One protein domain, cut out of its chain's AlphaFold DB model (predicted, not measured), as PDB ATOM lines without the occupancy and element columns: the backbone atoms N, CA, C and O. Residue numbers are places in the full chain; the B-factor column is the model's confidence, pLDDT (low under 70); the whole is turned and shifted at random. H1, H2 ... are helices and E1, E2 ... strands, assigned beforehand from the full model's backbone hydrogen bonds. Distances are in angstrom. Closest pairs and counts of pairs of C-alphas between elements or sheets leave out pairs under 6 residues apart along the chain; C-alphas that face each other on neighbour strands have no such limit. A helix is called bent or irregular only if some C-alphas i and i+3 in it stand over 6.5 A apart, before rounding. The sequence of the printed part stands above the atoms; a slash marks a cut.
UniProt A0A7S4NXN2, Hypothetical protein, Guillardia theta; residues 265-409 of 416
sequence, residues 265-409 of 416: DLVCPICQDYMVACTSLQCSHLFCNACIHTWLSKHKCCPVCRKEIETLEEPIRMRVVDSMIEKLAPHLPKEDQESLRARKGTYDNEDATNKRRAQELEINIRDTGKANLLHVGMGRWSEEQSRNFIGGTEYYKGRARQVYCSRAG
ATOM      1  N   ASP A 265     139.677 186.936 210.141       66.81
ATOM      2  CA  ASP A 265     139.159 185.985 209.140       66.81
ATOM      3  C   ASP A 265     138.822 186.648 207.790       66.81
ATOM      4  O   ASP A 265     138.717 185.988 206.751       66.81
ATOM      5  N   LEU A 266     138.701 187.979 207.779       84.25
ATOM      6  CA  LEU A 266     138.391 188.788 206.599       84.25
ATOM      7  C   LEU A 266     139.637 189.413 205.960       84.25
ATOM      8  O   LEU A 266     139.532 190.154 204.977       84.25
ATOM      9  N   VAL A 267     140.825 189.101 206.481       84.31
ATOM     10  CA  VAL A 267     142.109 189.583 205.970       84.31
ATOM     11  C   VAL A 267     142.665 188.629 204.918       84.31
ATOM     12  O   VAL A 267     142.832 187.429 205.122       84.31
ATOM     13  N   CYS A 268     143.042 189.177 203.767       84.56
ATOM     14  CA  CYS A 268     143.647 188.406 202.694       84.56
ATOM     15  C   CYS A 268     145.042 187.883 203.090       84.56
ATOM     16  O   CYS A 268     145.919 188.685 203.421       84.56
ATOM     17  N   PRO A 269     145.337 186.577 202.940       82.31
ATOM     18  CA  PRO A 269     146.658 186.020 203.255       82.31
ATOM     19  C   PRO A 269     147.806 186.570 202.393       82.31
ATOM     20  O   PRO A 269     148.958 186.564 202.828       82.31
ATOM     21  N   ILE A 270     147.505 187.047 201.178       82.75
ATOM     22  CA  ILE A 270     148.503 187.550 200.221       82.75
ATOM     23  C   ILE A 270     148.923 188.982 200.571       82.75
ATOM     24  O   ILE A 270     150.115 189.249 200.726       82.75
ATOM     25  N   CYS A 271     147.967 189.912 200.682       81.94
ATOM     26  CA  CYS A 271     148.269 191.322 200.959       81.94
ATOM     27  C   CYS A 271     148.264 191.677 202.449       81.94
ATOM     28  O   CYS A 271     148.780 192.729 202.800       81.94
ATOM     29  N   GLN A 272     147.763 190.784 203.310       83.12
ATOM     30  CA  GLN A 272     147.661 190.964 204.763       83.12
ATOM     31  C   GLN A 272     146.784 192.156 205.165       83.12
ATOM     32  O   GLN A 272     147.036 192.787 206.180       83.12
ATOM     33  N   ASP A 273     145.747 192.419 204.372       83.00
ATOM     34  CA  ASP A 273     144.786 193.504 204.569       83.00
ATOM     35  C   ASP A 273     143.370 193.006 204.199       83.00
ATOM     36  O   ASP A 273     143.245 191.964 203.538       83.00
ATOM     37  N   TYR A 274     142.314 193.701 204.622       88.06
ATOM     38  CA  TYR A 274     140.913 193.320 204.427       88.06
ATOM     39  C   TYR A 274     140.616 192.990 202.962       88.06
ATOM     40  O   TYR A 274     141.106 193.649 202.033       88.06
ATOM     41  N   MET A 275     139.859 191.918 202.738       93.12
ATOM     42  CA  MET A 275     139.599 191.421 201.394       93.12
ATOM     43  C   MET A 275     138.765 192.418 200.588       93.12
ATOM     44  O   MET A 275     137.665 192.801 200.965       93.12
ATOM     45  N   VAL A 276     139.282 192.803 199.424       95.25
ATOM     46  CA  VAL A 276     138.510 193.516 198.404       95.25
ATOM     47  C   VAL A 276     138.101 192.498 197.366       95.25
ATOM     48  O   VAL A 276     138.969 191.808 196.819       95.25
ATOM     49  N   ALA A 277     136.802 192.424 197.081       93.50
ATOM     50  CA  ALA A 277     136.272 191.447 196.149       93.50
ATOM     51  C   ALA A 277     136.659 190.027 196.558       93.50
ATOM     52  O   ALA A 277     137.406 189.346 195.850       93.50
ATOM     53  N   CYS A 278     136.201 189.615 197.739       94.38
ATOM     54  CA  CYS A 278     136.541 188.320 198.307       94.38
ATOM     55  C   CYS A 278     136.257 187.209 197.291       94.38
ATOM     56  O   CYS A 278     135.159 187.101 196.747       94.38
ATOM     57  N   THR A 279     137.278 186.417 196.998       91.69
ATOM     58  CA  THR A 279     137.268 185.394 195.962       91.69
ATOM     59  C   THR A 279     137.768 184.087 196.567       91.69
ATOM     60  O   THR A 279     138.861 184.044 197.134       91.69
ATOM     61  N   SER A 280     136.955 183.039 196.452       90.56
ATOM     62  CA  SER A 280     137.227 181.694 196.946       90.56
ATOM     63  C   SER A 280     137.792 180.807 195.848       90.56
ATOM     64  O   SER A 280     137.310 180.807 194.717       90.56
ATOM     65  N   LEU A 281     138.778 179.990 196.200       87.75
ATOM     66  CA  LEU A 281     139.179 178.836 195.392       87.75
ATOM     67  C   LEU A 281     138.304 177.615 195.725       87.75
ATOM     68  O   LEU A 281     137.620 177.603 196.746       87.75
ATOM     69  N   GLN A 282     138.393 176.545 194.928       84.38
ATOM     70  CA  GLN A 282     137.727 175.253 195.198       84.38
ATOM     71  C   GLN A 282     138.146 174.633 196.543       84.38
ATOM     72  O   GLN A 282     137.378 173.953 197.213       84.38
ATOM     73  N   CYS A 283     139.370 174.919 196.993       83.88
ATOM     74  CA  CYS A 283     139.846 174.545 198.325       83.88
ATOM     75  C   CYS A 283     139.292 175.428 199.461       83.88
ATOM     76  O   CYS A 283     139.817 175.362 200.569       83.88
ATOM     77  N   SER A 284     138.295 176.274 199.178       85.25
ATOM     78  CA  SER A 284     137.608 177.189 200.104       85.25
ATOM     79  C   SER A 284     138.476 178.276 200.755       85.25
ATOM     80  O   SER A 284     138.027 178.976 201.658       85.25
ATOM     81  N   HIS A 285     139.717 178.470 200.295       88.44
ATOM     82  CA  HIS A 285     140.555 179.573 200.765       88.44
ATOM     83  C   HIS A 285     140.178 180.886 200.078       88.44
ATOM     84  O   HIS A 285     139.998 180.928 198.857       88.44
ATOM     85  N   LEU A 286     140.118 181.948 200.881       87.88
ATOM     86  CA  LEU A 286     139.617 183.262 200.496       87.88
ATOM     87  C   LEU A 286     140.749 184.276 200.296       87.88
ATOM     88  O   LEU A 286     141.714 184.338 201.064       87.88
ATOM     89  N   PHE A 287     140.615 185.103 199.263       93.56
ATOM     90  CA  PHE A 287     141.597 186.121 198.894       93.56
ATOM     91  C   PHE A 287     140.919 187.361 198.309       93.56
ATOM     92  O   PHE A 287     139.770 187.307 197.881       93.56
ATOM     93  N   CYS A 288     141.649 188.473 198.191       93.75
ATOM     94  CA  CYS A 288     141.209 189.538 197.290       93.75
ATOM     95  C   CYS A 288     141.232 189.036 195.849       93.75
ATOM     96  O   CYS A 288     142.195 188.365 195.467       93.75
ATOM     97  N   ASN A 289     140.269 189.464 195.036       92.25
ATOM     98  CA  ASN A 289     140.203 189.102 193.622       92.25
ATOM     99  C   ASN A 289     141.522 189.403 192.885       92.25
ATOM    100  O   ASN A 289     142.159 188.505 192.334       92.25
ATOM    101  N   ALA A 290     142.002 190.647 192.971       89.38
ATOM    102  CA  ALA A 290     143.246 191.055 192.319       89.38
ATOM    103  C   ALA A 290     144.461 190.240 192.802       89.38
ATOM    104  O   ALA A 290     145.323 189.859 192.005       89.38
ATOM    105  N   CYS A 291     144.525 189.930 194.102       89.88
ATOM    106  CA  CYS A 291     145.631 189.171 194.678       89.88
ATOM    107  C   CYS A 291     145.670 187.737 194.149       89.88
ATOM    108  O   CYS A 291     146.738 187.278 193.739       89.88
ATOM    109  N   ILE A 292     144.529 187.041 194.135       91.19
ATOM    110  CA  ILE A 292     144.508 185.645 193.699       91.19
ATOM    111  C   ILE A 292     144.715 185.511 192.194       91.19
ATOM    112  O   ILE A 292     145.501 184.667 191.777       91.19
ATOM    113  N   HIS A 293     144.141 186.390 191.368       85.06
ATOM    114  CA  HIS A 293     144.400 186.352 189.924       85.06
ATOM    115  C   HIS A 293     145.861 186.671 189.578       85.06
ATOM    116  O   HIS A 293     146.419 186.076 188.658       85.06
ATOM    117  N   THR A 294     146.516 187.555 190.338       84.62
ATOM    118  CA  THR A 294     147.953 187.835 190.170       84.62
ATOM    119  C   THR A 294     148.824 186.637 190.551       84.62
ATOM    120  O   THR A 294     149.888 186.440 189.971       84.62
ATOM    121  N   TRP A 295     148.408 185.846 191.540       87.44
ATOM    122  CA  TRP A 295     149.105 184.619 191.918       87.44
ATOM    123  C   TRP A 295     148.914 183.523 190.866       87.44
ATOM    124  O   TRP A 295     149.890 182.916 190.421       87.44
ATOM    125  N   LEU A 296     147.669 183.314 190.428       84.00
ATOM    126  CA  LEU A 296     147.317 182.253 189.488       84.00
ATOM    127  C   LEU A 296     147.919 182.442 188.091       84.00
ATOM    128  O   LEU A 296     148.129 181.460 187.391       84.00
ATOM    129  N   SER A 297     148.290 183.669 187.710       77.88
ATOM    130  CA  SER A 297     149.020 183.911 186.456       77.88
ATOM    131  C   SER A 297     150.440 183.331 186.441       77.88
ATOM    132  O   SER A 297     151.047 183.235 185.377       77.88
ATOM    133  N   LYS A 298     150.987 182.957 187.606       80.25
ATOM    134  CA  LYS A 298     152.346 182.407 187.757       80.25
ATOM    135  C   LYS A 298     152.372 181.017 188.381       80.25
ATOM    136  O   LYS A 298     153.334 180.280 188.187       80.25
ATOM    137  N   HIS A 299     151.344 180.665 189.146       83.06
ATOM    138  CA  HIS A 299     151.299 179.440 189.936       83.06
ATOM    139  C   HIS A 299     149.942 178.758 189.788       83.06
ATOM    140  O   HIS A 299     148.909 179.396 189.937       83.06
ATOM    141  N   LYS A 300     149.927 177.441 189.580       82.44
ATOM    142  CA  LYS A 300     148.687 176.660 189.411       82.44
ATOM    143  C   LYS A 300     148.167 176.050 190.718       82.44
ATOM    144  O   LYS A 300     147.523 175.010 190.709       82.44
ATOM    145  N   CYS A 301     148.466 176.670 191.857       85.00
ATOM    146  CA  CYS A 301     148.135 176.128 193.173       85.00
ATOM    147  C   CYS A 301     147.642 177.202 194.144       85.00
ATOM    148  O   CYS A 301     147.951 178.386 194.003       85.00
ATOM    149  N   CYS A 302     146.889 176.789 195.162       84.62
ATOM    150  CA  CYS A 302     146.436 177.676 196.230       84.62
ATOM    151  C   CYS A 302     147.622 178.244 197.047       84.62
ATOM    152  O   CYS A 302     148.440 177.464 197.537       84.62
ATOM    153  N   PRO A 303     147.686 179.564 197.319       84.06
ATOM    154  CA  PRO A 303     148.732 180.163 198.159       84.06
ATOM    155  C   PRO A 303     148.802 179.619 199.595       84.06
ATOM    156  O   PRO A 303     149.835 179.740 200.250       84.06
ATOM    157  N   VAL A 304     147.698 179.069 200.114       81.56
ATOM    158  CA  VAL A 304     147.564 178.687 201.530       81.56
ATOM    159  C   VAL A 304     147.765 177.191 201.761       81.56
ATOM    160  O   VAL A 304     148.460 176.814 202.705       81.56
ATOM    161  N   CYS A 305     147.154 176.341 200.932       78.75
ATOM    162  CA  CYS A 305     147.228 174.881 201.073       78.75
ATOM    163  C   CYS A 305     147.973 174.187 199.933       78.75
ATOM    164  O   CYS A 305     148.142 172.977 199.986       78.75
ATOM    165  N   ARG A 306     148.398 174.927 198.900       84.69
ATOM    166  CA  ARG A 306     149.118 174.409 197.725       84.69
ATOM    167  C   ARG A 306     148.375 173.346 196.913       84.69
ATOM    168  O   ARG A 306     148.950 172.846 195.954       84.69
ATOM    169  N   LYS A 307     147.103 173.059 197.224       81.56
ATOM    170  CA  LYS A 307     146.235 172.240 196.369       81.56
ATOM    171  C   LYS A 307     146.236 172.833 194.958       81.56
ATOM    172  O   LYS A 307     146.062 174.049 194.806       81.56
ATOM    173  N   GLU A 308     146.486 171.984 193.971       84.06
ATOM    174  CA  GLU A 308     146.431 172.361 192.563       84.06
ATOM    175  C   GLU A 308     145.016 172.806 192.195       84.06
ATOM    176  O   GLU A 308     144.029 172.299 192.730       84.06
ATOM    177  N   ILE A 309     144.927 173.813 191.335       78.69
ATOM    178  CA  ILE A 309     143.647 174.323 190.857       78.69
ATOM    179  C   ILE A 309     143.369 173.654 189.520       78.69
ATOM    180  O   ILE A 309     144.033 173.948 188.523       78.69
ATOM    181  N   GLU A 310     142.403 172.737 189.523       66.44
ATOM    182  CA  GLU A 310     141.932 172.083 188.309       66.44
ATOM    183  C   GLU A 310     141.272 173.140 187.414       66.44
ATOM    184  O   GLU A 310     140.398 173.904 187.817       66.44
ATOM    185  N   THR A 311     141.788 173.256 186.199       55.88
ATOM    186  CA  THR A 311     141.823 174.489 185.401       55.88
ATOM    187  C   THR A 311     140.506 174.903 184.731       55.88
ATOM    188  O   THR A 311     140.506 175.817 183.906       55.88
ATOM    189  N   LEU A 312     139.391 174.251 185.062       53.06
ATOM    190  CA  LEU A 312     138.106 174.439 184.381       53.06
ATOM    191  C   LEU A 312     137.173 175.441 185.074       53.06
ATOM    192  O   LEU A 312     136.311 176.006 184.404       53.06
ATOM    193  N   GLU A 313     137.342 175.707 186.372       59.44
ATOM    194  CA  GLU A 313     136.403 176.540 187.135       59.44
ATOM    195  C   GLU A 313     137.055 177.821 187.669       59.44
ATOM    196  O   GLU A 313     138.144 177.814 188.249       59.44
ATOM    197  N   GLU A 314     136.383 178.955 187.450       67.12
ATOM    198  CA  GLU A 314     136.834 180.265 187.921       67.12
ATOM    199  C   GLU A 314     136.745 180.363 189.457       67.12
ATOM    200  O   GLU A 314     135.764 179.909 190.052       67.12
ATOM    201  N   PRO A 315     137.720 181.019 190.117       81.19
ATOM    202  CA  PRO A 315     137.579 181.420 191.511       81.19
ATOM    203  C   PRO A 315     136.272 182.196 191.778       81.19
ATOM    204  O   PRO A 315     136.003 183.232 191.173       81.19
ATOM    205  N   ILE A 316     135.458 181.722 192.721       85.81
ATOM    206  CA  ILE A 316     134.093 182.219 192.946       85.81
ATOM    207  C   ILE A 316     134.110 183.462 193.831       85.81
ATOM    208  O   ILE A 316     134.700 183.466 194.911       85.81
ATOM    209  N   ARG A 317     133.400 184.519 193.426       89.56
ATOM    210  CA  ARG A 317     133.260 185.720 194.256       89.56
ATOM    211  C   ARG A 317     132.263 185.520 195.404       89.56
ATOM    212  O   ARG A 317     131.079 185.281 195.180       89.56
ATOM    213  N   MET A 318     132.718 185.757 196.630       89.44
ATOM    214  CA  MET A 318     131.947 185.618 197.864       89.44
ATOM    215  C   MET A 318     131.308 186.952 198.283       89.44
ATOM    216  O   MET A 318     131.838 187.690 199.113       89.44
ATOM    217  N   ARG A 319     130.128 187.261 197.730       88.62
ATOM    218  CA  ARG A 319     129.395 188.521 197.999       88.62
ATOM    219  C   ARG A 319     129.016 188.724 199.466       88.62
ATOM    220  O   ARG A 319     128.972 189.855 199.937       88.62
ATOM    221  N   VAL A 320     128.745 187.636 200.186       86.69
ATOM    222  CA  VAL A 320     128.405 187.692 201.616       86.69
ATOM    223  C   VAL A 320     129.578 188.250 202.423       86.69
ATOM    224  O   VAL A 320     129.376 189.120 203.265       86.69
ATOM    225  N   VAL A 321     130.803 187.823 202.104       87.31
ATOM    226  CA  VAL A 321     132.030 188.302 202.752       87.31
ATOM    227  C   VAL A 321     132.275 189.776 202.424       87.31
ATOM    228  O   VAL A 321     132.578 190.557 203.321       87.31
ATOM    229  N   ASP A 322     132.053 190.186 201.171       88.56
ATOM    230  CA  ASP A 322     132.113 191.606 200.794       88.56
ATOM    231  C   ASP A 322     131.140 192.453 201.642       88.56
ATOM    232  O   ASP A 322     131.528 193.487 202.180       88.56
ATOM    233  N   SER A 323     129.893 191.993 201.823       87.31
ATOM    234  CA  SER A 323     128.883 192.701 202.628       87.31
ATOM    235  C   SER A 323     129.255 192.780 204.112       87.31
ATOM    236  O   SER A 323     129.003 193.795 204.762       87.31
ATOM    237  N   MET A 324     129.871 191.727 204.658       85.12
ATOM    238  CA  MET A 324     130.390 191.733 206.030       85.12
ATOM    239  C   MET A 324     131.490 192.784 206.194       85.12
ATOM    240  O   MET A 324     131.420 193.601 207.110       85.12
ATOM    241  N   ILE A 325     132.455 192.822 205.272       89.44
ATOM    242  CA  ILE A 325     133.553 193.798 205.284       89.44
ATOM    243  C   ILE A 325     133.019 195.229 205.157       89.44
ATOM    244  O   ILE A 325     133.478 196.118 205.867       89.44
ATOM    245  N   GLU A 326     132.010 195.463 204.316       89.62
ATOM    246  CA  GLU A 326     131.371 196.780 204.181       89.62
ATOM    247  C   GLU A 326     130.705 197.256 205.475       89.62
ATOM    248  O   GLU A 326     130.813 198.433 205.817       89.62
ATOM    249  N   LYS A 327     130.045 196.355 206.211       88.12
ATOM    250  CA  LYS A 327     129.421 196.675 207.504       88.12
ATOM    251  C   LYS A 327     130.450 196.901 208.610       88.12
ATOM    252  O   LYS A 327     130.201 197.699 209.506       88.12
ATOM    253  N   LEU A 328     131.594 196.220 208.546       85.88
ATOM    254  CA  LEU A 328     132.690 196.382 209.504       85.88
ATOM    255  C   LEU A 328     133.534 197.628 209.230       85.88
ATOM    256  O   LEU A 328     134.042 198.227 210.174       85.88
ATOM    257  N   ALA A 329     133.649 198.048 207.967       89.25
ATOM    258  CA  ALA A 329     134.521 199.139 207.539       89.25
ATOM    259  C   ALA A 329     134.428 200.417 208.400       89.25
ATOM    260  O   ALA A 329     135.479 200.949 208.744       89.25
ATOM    261  N   PRO A 330     133.247 200.917 208.820       89.62
ATOM    262  CA  PRO A 330     133.158 202.125 209.647       89.62
ATOM    263  C   PRO A 330     133.798 201.997 211.037       89.62
ATOM    264  O   PRO A 330     134.119 203.013 211.652       89.62
ATOM    265  N   HIS A 331     133.967 200.770 211.533       84.88
ATOM    266  CA  HIS A 331     134.478 200.465 212.870       84.88
ATOM    267  C   HIS A 331     135.972 200.115 212.890       84.88
ATOM    268  O   HIS A 331     136.534 199.904 213.962       84.88
ATOM    269  N   LEU A 332     136.623 200.063 211.726       79.69
ATOM    270  CA  LEU A 332     138.053 199.779 211.621       79.69
ATOM    271  C   LEU A 332     138.908 200.996 212.020       79.69
ATOM    272  O   LEU A 332     138.430 202.133 211.954       79.69
ATOM    273  N   PRO A 333     140.189 200.808 212.381       84.38
ATOM    274  CA  PRO A 333     141.150 201.904 212.479       84.38
ATOM    275  C   PRO A 333     141.180 202.745 211.195       84.38
ATOM    276  O   PRO A 333     141.045 202.210 210.099       84.38
ATOM    277  N   LYS A 334     141.377 204.066 211.308       85.06
ATOM    278  CA  LYS A 334     141.339 204.983 210.148       85.06
ATOM    279  C   LYS A 334     142.282 204.566 209.014       85.06
ATOM    280  O   LYS A 334     141.892 204.638 207.856       85.06
ATOM    281  N   GLU A 335     143.476 204.093 209.362       83.31
ATOM    282  CA  GLU A 335     144.462 203.578 208.405       83.31
ATOM    283  C   GLU A 335     143.894 202.420 207.566       83.31
ATOM    284  O   GLU A 335     143.946 202.452 206.336       83.31
ATOM    285  N   ASP A 336     143.253 201.447 208.217       82.88
ATOM    286  CA  ASP A 336     142.623 200.306 207.547       82.88
ATOM    287  C   ASP A 336     141.413 200.737 206.707       82.88
ATOM    288  O   ASP A 336     141.200 200.223 205.607       82.88
ATOM    289  N   GLN A 337     140.631 201.718 207.179       87.56
ATOM    290  CA  GLN A 337     139.518 202.282 206.404       87.56
ATOM    291  C   GLN A 337     139.999 202.920 205.102       87.56
ATOM    292  O   GLN A 337     139.395 202.715 204.045       87.56
ATOM    293  N   GLU A 338     141.064 203.716 205.174       90.31
ATOM    294  CA  GLU A 338     141.657 204.392 204.024       90.31
ATOM    295  C   GLU A 338     142.245 203.378 203.038       90.31
ATOM    296  O   GLU A 338     141.943 203.454 201.843       90.31
ATOM    297  N   SER A 339     142.985 202.377 203.531       89.56
ATOM    298  CA  SER A 339     143.525 201.298 202.693       89.56
ATOM    299  C   SER A 339     142.417 200.518 201.980       89.56
ATOM    300  O   SER A 339     142.455 200.336 200.756       89.56
ATOM    301  N   LEU A 340     141.380 200.110 202.720       90.50
ATOM    302  CA  LEU A 340     140.242 199.377 202.173       90.50
ATOM    303  C   LEU A 340     139.507 200.200 201.108       90.50
ATOM    304  O   LEU A 340     139.214 199.680 200.029       90.50
ATOM    305  N   ARG A 341     139.244 201.488 201.371       93.62
ATOM    306  CA  ARG A 341     138.594 202.395 200.408       93.62
ATOM    307  C   ARG A 341     139.428 202.578 199.147       93.62
ATOM    308  O   ARG A 341     138.881 202.458 198.052       93.62
ATOM    309  N   ALA A 342     140.728 202.832 199.284       93.25
ATOM    310  CA  ALA A 342     141.621 203.022 198.147       93.25
ATOM    311  C   ALA A 342     141.670 201.763 197.267       93.25
ATOM    312  O   ALA A 342     141.455 201.831 196.057       93.25
ATOM    313  N   ARG A 343     141.867 200.590 197.881       95.25
ATOM    314  CA  ARG A 343     141.935 199.308 197.167       95.25
ATOM    315  C   ARG A 343     140.605 198.929 196.519       95.25
ATOM    316  O   ARG A 343     140.610 198.418 195.399       95.25
ATOM    317  N   LYS A 344     139.478 199.197 197.188       95.19
ATOM    318  CA  LYS A 344     138.136 199.006 196.618       95.19
ATOM    319  C   LYS A 344     137.916 199.914 195.410       95.19
ATOM    320  O   LYS A 344     137.503 199.419 194.371       95.19
ATOM    321  N   GLY A 345     138.285 201.193 195.504       94.12
ATOM    322  CA  GLY A 345     138.194 202.137 194.388       94.12
ATOM    323  C   GLY A 345     139.004 201.698 193.164       94.12
ATOM    324  O   GLY A 345     138.496 201.727 192.044       94.12
ATOM    325  N   THR A 346     140.236 201.220 193.366       93.31
ATOM    326  CA  THR A 346     141.051 200.657 192.276       93.31
ATOM    327  C   THR A 346     140.369 199.452 191.632       93.31
ATOM    328  O   THR A 346     140.257 199.395 190.408       93.31
ATOM    329  N   TYR A 347     139.870 198.514 192.443       92.12
ATOM    330  CA  TYR A 347     139.166 197.336 191.940       92.12
ATOM    331  C   TYR A 347     137.908 197.708 191.145       92.12
ATOM    332  O   TYR A 347     137.717 197.197 190.046       92.12
ATOM    333  N   ASP A 348     137.069 198.606 191.664       91.94
ATOM    334  CA  ASP A 348     135.810 198.995 191.019       91.94
ATOM    335  C   ASP A 348     136.061 199.682 189.662       91.94
ATOM    336  O   ASP A 348     135.359 199.411 188.684       91.94
ATOM    337  N   ASN A 349     137.111 200.506 189.560       91.94
ATOM    338  CA  ASN A 349     137.529 201.131 188.302       91.94
ATOM    339  C   ASN A 349     138.015 200.103 187.265       91.94
ATOM    340  O   ASN A 349     137.655 200.179 186.081       91.94
ATOM    341  N   GLU A 350     138.829 199.136 187.696       88.19
ATOM    342  CA  GLU A 350     139.303 198.047 186.839       88.19
ATOM    343  C   GLU A 350     138.152 197.134 186.400       88.19
ATOM    344  O   GLU A 350     138.043 196.810 185.217       88.19
ATOM    345  N   ASP A 351     137.258 196.758 187.316       87.06
ATOM    346  CA  ASP A 351     136.087 195.921 187.043       87.06
ATOM    347  C   ASP A 351     135.124 196.601 186.062       87.06
ATOM    348  O   ASP A 351     134.700 195.985 185.082       87.06
ATOM    349  N   ALA A 352     134.846 197.896 186.242       89.56
ATOM    350  CA  ALA A 352     134.040 198.674 185.302       89.56
ATOM    351  C   ALA A 352     134.678 198.727 183.904       89.56
ATOM    352  O   ALA A 352     133.988 198.583 182.893       89.56
ATOM    353  N   THR A 353     136.002 198.890 183.831       89.31
ATOM    354  CA  THR A 353     136.744 198.878 182.561       89.31
ATOM    355  C   THR A 353     136.693 197.504 181.894       89.31
ATOM    356  O   THR A 353     136.429 197.414 180.696       89.31
ATOM    357  N   ASN A 354     136.882 196.428 182.658       85.19
ATOM    358  CA  ASN A 354     136.818 195.058 182.152       85.19
ATOM    359  C   ASN A 354     135.409 194.686 181.671       85.19
ATOM    360  O   ASN A 354     135.279 194.013 180.652       85.19
ATOM    361  N   LYS A 355     134.355 195.157 182.352       86.25
ATOM    362  CA  LYS A 355     132.959 194.983 181.918       86.25
ATOM    363  C   LYS A 355     132.673 195.687 180.595       86.25
ATOM    364  O   LYS A 355     132.084 195.062 179.720       86.25
ATOM    365  N   ARG A 356     133.131 196.934 180.419       88.81
ATOM    366  CA  ARG A 356     133.007 197.652 179.135       88.81
ATOM    367  C   ARG A 356     133.722 196.912 178.007       88.81
ATOM    368  O   ARG A 356     133.106 196.624 176.991       88.81
ATOM    369  N   ARG A 357     134.971 196.490 178.231       86.19
ATOM    370  CA  ARG A 357     135.733 195.686 177.258       86.19
ATOM    371  C   ARG A 357     135.060 194.357 176.928       86.19
ATOM    372  O   ARG A 357     135.110 193.927 175.785       86.19
ATOM    373  N   ALA A 358     134.453 193.691 177.915       84.81
ATOM    374  CA  ALA A 358     133.701 192.461 177.679       84.81
ATOM    375  C   ALA A 358     132.495 192.720 176.766       84.81
ATOM    376  O   ALA A 358     132.299 191.979 175.812       84.81
ATOM    377  N   GLN A 359     131.736 193.791 177.020       87.50
ATOM    378  CA  GLN A 359     130.597 194.186 176.186       87.50
ATOM    379  C   GLN A 359     131.032 194.563 174.766       87.50
ATOM    380  O   GLN A 359     130.448 194.078 173.804       87.50
ATOM    381  N   GLU A 360     132.082 195.373 174.622       87.31
ATOM    382  CA  GLU A 360     132.659 195.730 173.319       87.31
ATOM    383  C   GLU A 360     133.133 194.490 172.558       87.31
ATOM    384  O   GLU A 360     132.857 194.351 171.370       87.31
ATOM    385  N   LEU A 361     133.805 193.556 173.238       83.44
ATOM    386  CA  LEU A 361     134.237 192.299 172.639       83.44
ATOM    387  C   LEU A 361     133.041 191.446 172.196       83.44
ATOM    388  O   LEU A 361     133.065 190.907 171.095       83.44
ATOM    389  N   GLU A 362     131.997 191.335 173.020       83.75
ATOM    390  CA  GLU A 362     130.764 190.613 172.681       83.75
ATOM    391  C   GLU A 362     130.057 191.234 171.458       83.75
ATOM    392  O   GLU A 362     129.625 190.497 170.568       83.75
ATOM    393  N   ILE A 363     129.987 192.570 171.372       84.50
ATOM    394  CA  ILE A 363     129.433 193.305 170.220       84.50
ATOM    395  C   ILE A 363     130.291 193.073 168.974       84.50
ATOM    396  O   ILE A 363     129.778 192.636 167.949       84.50
ATOM    397  N   ASN A 364     131.609 193.250 169.075       80.56
ATOM    398  CA  ASN A 364     132.525 193.024 167.958       80.56
ATOM    399  C   ASN A 364     132.429 191.586 167.433       80.56
ATOM    400  O   ASN A 364     132.413 191.379 166.221       80.56
ATOM    401  N   ILE A 365     132.326 190.592 168.325       75.81
ATOM    402  CA  ILE A 365     132.129 189.181 167.958       75.81
ATOM    403  C   ILE A 365     130.801 188.975 167.219       75.81
ATOM    404  O   ILE A 365     130.752 188.175 166.283       75.81
ATOM    405  N   ARG A 366     129.732 189.662 167.639       76.00
ATOM    406  CA  ARG A 366     128.419 189.607 166.981       76.00
ATOM    407  C   ARG A 366     128.476 190.226 165.581       76.00
ATOM    408  O   ARG A 366     127.999 189.598 164.639       76.00
ATOM    409  N   ASP A 367     129.101 191.393 165.448       75.19
ATOM    410  CA  ASP A 367     129.039 192.224 164.239       75.19
ATOM    411  C   ASP A 367     130.037 191.798 163.147       75.19
ATOM    412  O   ASP A 367     129.716 191.853 161.963       75.19
ATOM    413  N   THR A 368     131.232 191.306 163.505       64.88
ATOM    414  CA  THR A 368     132.213 190.789 162.517       64.88
ATOM    415  C   THR A 368     131.967 189.337 162.089       64.88
ATOM    416  O   THR A 368     132.682 188.804 161.233       64.88
ATOM    417  N   GLY A 369     130.965 188.668 162.665       60.97
ATOM    418  CA  GLY A 369     130.699 187.253 162.418       60.97
ATOM    419  C   GLY A 369     131.889 186.341 162.763       60.97
ATOM    420  O   GLY A 369     132.825 186.703 163.479       60.97
ATOM    421  N   LYS A 370     131.882 185.099 162.252       54.56
ATOM    422  CA  LYS A 370     132.940 184.119 162.564       54.56
ATOM    423  C   LYS A 370     134.343 184.484 162.033       54.56
ATOM    424  O   LYS A 370     135.300 183.808 162.411       54.56
ATOM    425  N   ALA A 371     134.463 185.507 161.186       49.97
ATOM    426  CA  ALA A 371     135.558 185.643 160.229       49.97
ATOM    427  C   ALA A 371     136.839 186.313 160.767       49.97
ATOM    428  O   ALA A 371     137.921 185.874 160.383       49.97
ATOM    429  N   ASN A 372     136.752 187.297 161.676       53.53
ATOM    430  CA  ASN A 372     137.896 188.187 161.967       53.53
ATOM    431  C   ASN A 372     138.505 188.091 163.376       53.53
ATOM    432  O   ASN A 372     139.566 188.663 163.616       53.53
ATOM    433  N   LEU A 373     137.905 187.340 164.305       56.25
ATOM    434  CA  LEU A 373     138.508 187.080 165.616       56.25
ATOM    435  C   LEU A 373     139.081 185.657 165.635       56.25
ATOM    436  O   LEU A 373     138.358 184.719 165.957       56.25
ATOM    437  N   LEU A 374     140.357 185.526 165.243       56.81
ATOM    438  CA  LEU A 374     141.155 184.287 165.219       56.81
ATOM    439  C   LEU A 374     140.442 183.111 164.526       56.81
ATOM    440  O   LEU A 374     139.627 182.408 165.118       56.81
ATOM    441  N   HIS A 375     140.768 182.876 163.255       52.41
ATOM    442  CA  HIS A 375     140.225 181.778 162.455       52.41
ATOM    443  C   HIS A 375     140.396 180.424 163.181       52.41
ATOM    444  O   HIS A 375     141.496 179.875 163.264       52.41
ATOM    445  N   VAL A 376     139.306 179.874 163.730       51.78
ATOM    446  CA  VAL A 376     139.288 178.541 164.354       51.78
ATOM    447  C   VAL A 376     139.061 177.506 163.256       51.78
ATOM    448  O   VAL A 376     137.983 176.935 163.118       51.78
ATOM    449  N   GLY A 377     140.091 177.283 162.443       51.31
ATOM    450  CA  GLY A 377     140.259 176.009 161.752       51.31
ATOM    451  C   GLY A 377     140.901 175.003 162.710       51.31
ATOM    452  O   GLY A 377     141.768 175.360 163.511       51.31
ATOM    453  N   MET A 378     140.531 173.723 162.631       51.19
ATOM    454  CA  MET A 378     141.165 172.636 163.403       51.19
ATOM    455  C   MET A 378     142.674 172.431 163.091       51.19
ATOM    456  O   MET A 378     143.308 171.575 163.705       51.19
ATOM    457  N   GLY A 379     143.285 173.248 162.224       61.94
ATOM    458  CA  GLY A 379     144.718 173.240 161.903       61.94
ATOM    459  C   GLY A 379     145.635 173.893 162.953       61.94
ATOM    460  O   GLY A 379     145.185 174.539 163.901       61.94
ATOM    461  N   ARG A 380     146.949 173.696 162.783       67.38
ATOM    462  CA  ARG A 380     148.012 174.274 163.625       67.38
ATOM    463  C   ARG A 380     148.030 175.799 163.448       67.38
ATOM    464  O   ARG A 380     148.011 176.272 162.317       67.38
ATOM    465  N   TRP A 381     148.053 176.556 164.545       71.50
ATOM    466  CA  TRP A 381     148.189 178.015 164.476       71.50
ATOM    467  C   TRP A 381     149.561 178.418 163.935       71.50
ATOM    468  O   TRP A 381     150.563 177.767 164.240       71.50
ATOM    469  N   SER A 382     149.608 179.517 163.182       82.19
ATOM    470  CA  SER A 382     150.869 180.193 162.878       82.19
ATOM    471  C   SER A 382     151.467 180.832 164.141       82.19
ATOM    472  O   SER A 382     150.779 181.037 165.151       82.19
ATOM    473  N   GLU A 383     152.755 181.177 164.101       80.56
ATOM    474  CA  GLU A 383     153.408 181.906 165.198       80.56
ATOM    475  C   GLU A 383     152.747 183.263 165.467       80.56
ATOM    476  O   GLU A 383     152.620 183.681 166.616       80.56
ATOM    477  N   GLU A 384     152.287 183.938 164.414       81.12
ATOM    478  CA  GLU A 384     151.579 185.213 164.517       81.12
ATOM    479  C   GLU A 384     150.210 185.049 165.185       81.12
ATOM    480  O   GLU A 384     149.880 185.794 166.104       81.12
ATOM    481  N   GLN A 385     149.441 184.027 164.799       76.75
ATOM    482  CA  GLN A 385     148.160 183.709 165.435       76.75
ATOM    483  C   GLN A 385     148.338 183.355 166.915       76.75
ATOM    484  O   GLN A 385     147.556 183.804 167.753       76.75
ATOM    485  N   SER A 386     149.394 182.608 167.244       78.62
ATOM    486  CA  SER A 386     149.726 182.247 168.625       78.62
ATOM    487  C   SER A 386     150.114 183.474 169.451       78.62
ATOM    488  O   SER A 386     149.592 183.655 170.549       78.62
ATOM    489  N   ARG A 387     150.959 184.364 168.911       82.12
ATOM    490  CA  ARG A 387     151.305 185.642 169.557       82.12
ATOM    491  C   ARG A 387     150.088 186.539 169.755       82.12
ATOM    492  O   ARG A 387     149.919 187.077 170.843       82.12
ATOM    493  N   ASN A 388     149.225 186.665 168.748       82.56
ATOM    494  CA  ASN A 388     148.014 187.482 168.838       82.56
ATOM    495  C   ASN A 388     147.037 186.930 169.882       82.56
ATOM    496  O   ASN A 388     146.453 187.705 170.637       82.56
ATOM    497  N   PHE A 389     146.899 185.602 169.965       80.81
ATOM    498  CA  PHE A 389     146.093 184.973 171.003       80.81
ATOM    499  C   PHE A 389     146.655 185.220 172.401       80.81
ATOM    500  O   PHE A 389     145.915 185.657 173.276       80.81
ATOM    501  N   ILE A 390     147.956 184.998 172.611       80.31
ATOM    502  CA  ILE A 390     148.613 185.253 173.903       80.31
ATOM    503  C   ILE A 390     148.495 186.735 174.286       80.31
ATOM    504  O   ILE A 390     148.124 187.055 175.409       80.31
ATOM    505  N   GLY A 391     148.715 187.653 173.344       82.19
ATOM    506  CA  GLY A 391     148.532 189.084 173.588       82.19
ATOM    507  C   GLY A 391     147.094 189.426 173.988       82.19
ATOM    508  O   GLY A 391     146.870 190.218 174.902       82.19
ATOM    509  N   GLY A 392     146.102 188.786 173.363       81.69
ATOM    510  CA  GLY A 392     144.703 188.932 173.750       81.69
ATOM    511  C   GLY A 392     144.391 188.338 175.123       81.69
ATOM    512  O   GLY A 392     143.679 188.970 175.905       81.69
ATOM    513  N   THR A 393     144.947 187.172 175.471       78.31
ATOM    514  CA  THR A 393     144.778 186.621 176.820       78.31
ATOM    515  C   THR A 393     145.437 187.524 177.855       78.31
ATOM    516  O   THR A 393     144.830 187.772 178.884       78.31
ATOM    517  N   GLU A 394     146.599 188.118 177.602       79.31
ATOM    518  CA  GLU A 394     147.218 189.089 178.514       79.31
ATOM    519  C   GLU A 394     146.414 190.392 178.648       79.31
ATOM    520  O   GLU A 394     146.265 190.915 179.758       79.31
ATOM    521  N   TYR A 395     145.853 190.887 177.541       82.00
ATOM    522  CA  TYR A 395     145.082 192.130 177.488       82.00
ATOM    523  C   TYR A 395     143.722 192.027 178.190       82.00
ATOM    524  O   TYR A 395     143.353 192.896 178.994       82.00
ATOM    525  N   TYR A 396     142.957 190.978 177.889       80.81
ATOM    526  CA  TYR A 396     141.642 190.765 178.478       80.81
ATOM    527  C   TYR A 396     141.772 190.150 179.874       80.81
ATOM    528  O   TYR A 396     142.580 189.257 180.111       80.81
ATOM    529  N   LYS A 397     140.939 190.600 180.818       77.00
ATOM    530  CA  LYS A 397     140.874 190.080 182.195       77.00
ATOM    531  C   LYS A 397     139.434 189.723 182.566       77.00
ATOM    532  O   LYS A 397     138.491 190.248 181.974       77.00
ATOM    533  N   GLY A 398     139.267 188.831 183.545       73.69
ATOM    534  CA  GLY A 398     137.951 188.393 184.032       73.69
ATOM    535  C   GLY A 398     137.044 187.885 182.904       73.69
ATOM    536  O   GLY A 398     137.499 187.171 182.007       73.69
ATOM    537  N   ARG A 399     135.777 188.317 182.904       73.94
ATOM    538  CA  ARG A 399     134.766 187.926 181.904       73.94
ATOM    539  C   ARG A 399     135.192 188.194 180.457       73.94
ATOM    540  O   ARG A 399     134.957 187.352 179.598       73.94
ATOM    541  N   ALA A 400     135.856 189.319 180.176       78.62
ATOM    542  CA  ALA A 400     136.315 189.626 178.817       78.62
ATOM    543  C   ALA A 400     137.289 188.556 178.304       78.62
ATOM    544  O   ALA A 400     137.218 188.139 177.150       78.62
ATOM    545  N   ARG A 401     138.164 188.051 179.187       80.44
ATOM    546  CA  ARG A 401     139.102 186.982 178.839       80.44
ATOM    547  C   ARG A 401     138.378 185.671 178.570       80.44
ATOM    548  O   ARG A 401     138.739 184.965 177.642       80.44
ATOM    549  N   GLN A 402     137.344 185.348 179.340       75.88
ATOM    550  CA  GLN A 402     136.549 184.137 179.119       75.88
ATOM    551  C   GLN A 402     135.841 184.165 177.766       75.88
ATOM    552  O   GLN A 402     135.904 183.191 177.020       75.88
ATOM    553  N   VAL A 403     135.216 185.292 177.419       77.75
ATOM    554  CA  VAL A 403     134.586 185.488 176.105       77.75
ATOM    555  C   VAL A 403     135.628 185.343 174.992       77.75
ATOM    556  O   VAL A 403     135.412 184.608 174.031       77.75
ATOM    557  N   TYR A 404     136.799 185.957 175.161       79.38
ATOM    558  CA  TYR A 404     137.909 185.842 174.216       79.38
ATOM    559  C   TYR A 404     138.403 184.392 174.041       79.38
ATOM    560  O   TYR A 404     138.501 183.881 172.923       79.38
ATOM    561  N   CYS A 405     138.670 183.700 175.150       77.81
ATOM    562  CA  CYS A 405     139.201 182.340 175.185       77.81
ATOM    563  C   CYS A 405     138.202 181.291 174.682       77.81
ATOM    564  O   CYS A 405     138.580 180.408 173.909       77.81
ATOM    565  N   SER A 406     136.935 181.389 175.092       74.75
ATOM    566  CA  SER A 406     135.861 180.490 174.644       74.75
ATOM    567  C   SER A 406     135.655 180.590 173.136       74.75
ATOM    568  O   SER A 406     135.510 179.575 172.455       74.75
ATOM    569  N   ARG A 407     135.748 181.804 172.581       72.69
ATOM    570  CA  ARG A 407     135.598 182.033 171.146       72.69
ATOM    571  C   ARG A 407     136.731 181.436 170.308       72.69
ATOM    572  O   ARG A 407     136.474 181.041 169.168       72.69
ATOM    573  N   ALA A 408     137.942 181.342 170.861       70.62
ATOM    574  CA  ALA A 408     139.097 180.723 170.211       70.62
ATOM    575  C   ALA A 408     139.042 179.180 170.188       70.62
ATOM    576  O   ALA A 408     139.820 178.553 169.471       70.62
ATOM    577  N   GLY A 409     138.157 178.547 170.971       62.88
ATOM    578  CA  GLY A 409     137.875 177.102 170.918       62.88
ATOM    579  C   GLY A 409     139.018 176.159 171.330       62.88
ATOM    580  O   GLY A 409     138.839 174.946 171.308       62.88
TER     581      GLY A 409
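AT A GLANCE: This is residues 265 to 409 of the 416 residues of the protein "Hypothetical protein" of Guillardia theta (UniProt A0A7S4NXN2). One long helix, H3, runs along most of the length of the domain like a spine, with two separate groups near it: toward its first residues a small loop-rich head, made of the hairpin E1 and E2, the short helix H1 and long links, and toward its last residues the helical hairpin H4 and H5, of which H5 packs on H3. H2 leads from the head to the beginning of H3, and the chain folds back there. The printed part has 145 residues, with two named strands and five named helices in the order E1, E2, H1, H2, H3, H4, H5; the sheet E1 - E2 is antiparallel and the class is mostly helix. The whole is loose, with a radius of gyration of the C-alphas of 18.0 A, and elongated, spanning 57 by 33 by 22 A.

IN THESE COORDINATES: After residues 265 to 277, which hold no named element, E1 takes residues 278 to 280, beginning at C-alpha 278 at (136.541, 188.320, 198.307). E2 is residues 286 to 288 and H1 residues 289 to 296, 10.7 A long. H2, residues 319 to 331, measures 19.7 A and is only just irregular: C-alphas 327 and 330 are 6.9 A apart. H3, residues 334 to 367, measures 49.2 A, from C-alpha 334 at (141.339, 204.983, 210.148) to C-alpha 367 at (129.039, 192.224, 164.239). H4, residues 383 to 395, measures 18.0 A, and H5, residues 398 to 408, 15.8 A, ending at C-alpha 408 at (139.097, 180.723, 170.211).

HOW THE PARTS SIT: E1 and E2 form a hairpin, antiparallel at 137 degrees, with N 279 and O 287 2.8 A apart and N 287 and O 279 3.0 A apart, both within hydrogen-bond range. Residues 279 to 280 of E1 also pair, antiparallel, with residues 316 to 317. The closest C-alphas of E1 and H2 are those of Cys 278 and Asp 322, 6.0 A apart. H1 is close to but not clearly touching H3, the closest C-alphas being those of Ala 290 and Tyr 347, 7.5 A apart. H2 and H3, a helical hairpin, only just touch, with 3 pairs of C-alphas within 8 A, the closest those of Ala 329 and Gln 337, 6.0 A apart; they run opposite ways at a shallow tilt of 32 degrees. H3 touches H5 with residues 354 to 362 alone, closest at the C-alphas of Ala 358 and Ala 400, 4.0 A apart, and they run the same way at a shallow tilt of 27 degrees. H4 touches H5 with residues 392 to 393 alone, the closest C-alphas being those of Thr 393 and Arg 401, 6.0 A apart; this helical hairpin has a shallow tilt of 21 degrees, opposite ways. H1 is apart from H4 and H5. Every O i to N i+4 pair is within hydrogen-bond range in H1, H3, H4 and H5, and 7 of 9 are in H2.

THE WHOLE: The two C-alphas farthest apart are those of His 331 and Gly 379, 58.7 A. The printed part has no cut; the links H1 to H2 and H3 to H4 are long. The mean pLDDT of the printed part is 81.1, and residue 265, residues 310 to 314, residues 368 to 380 and residue 409 are under 70.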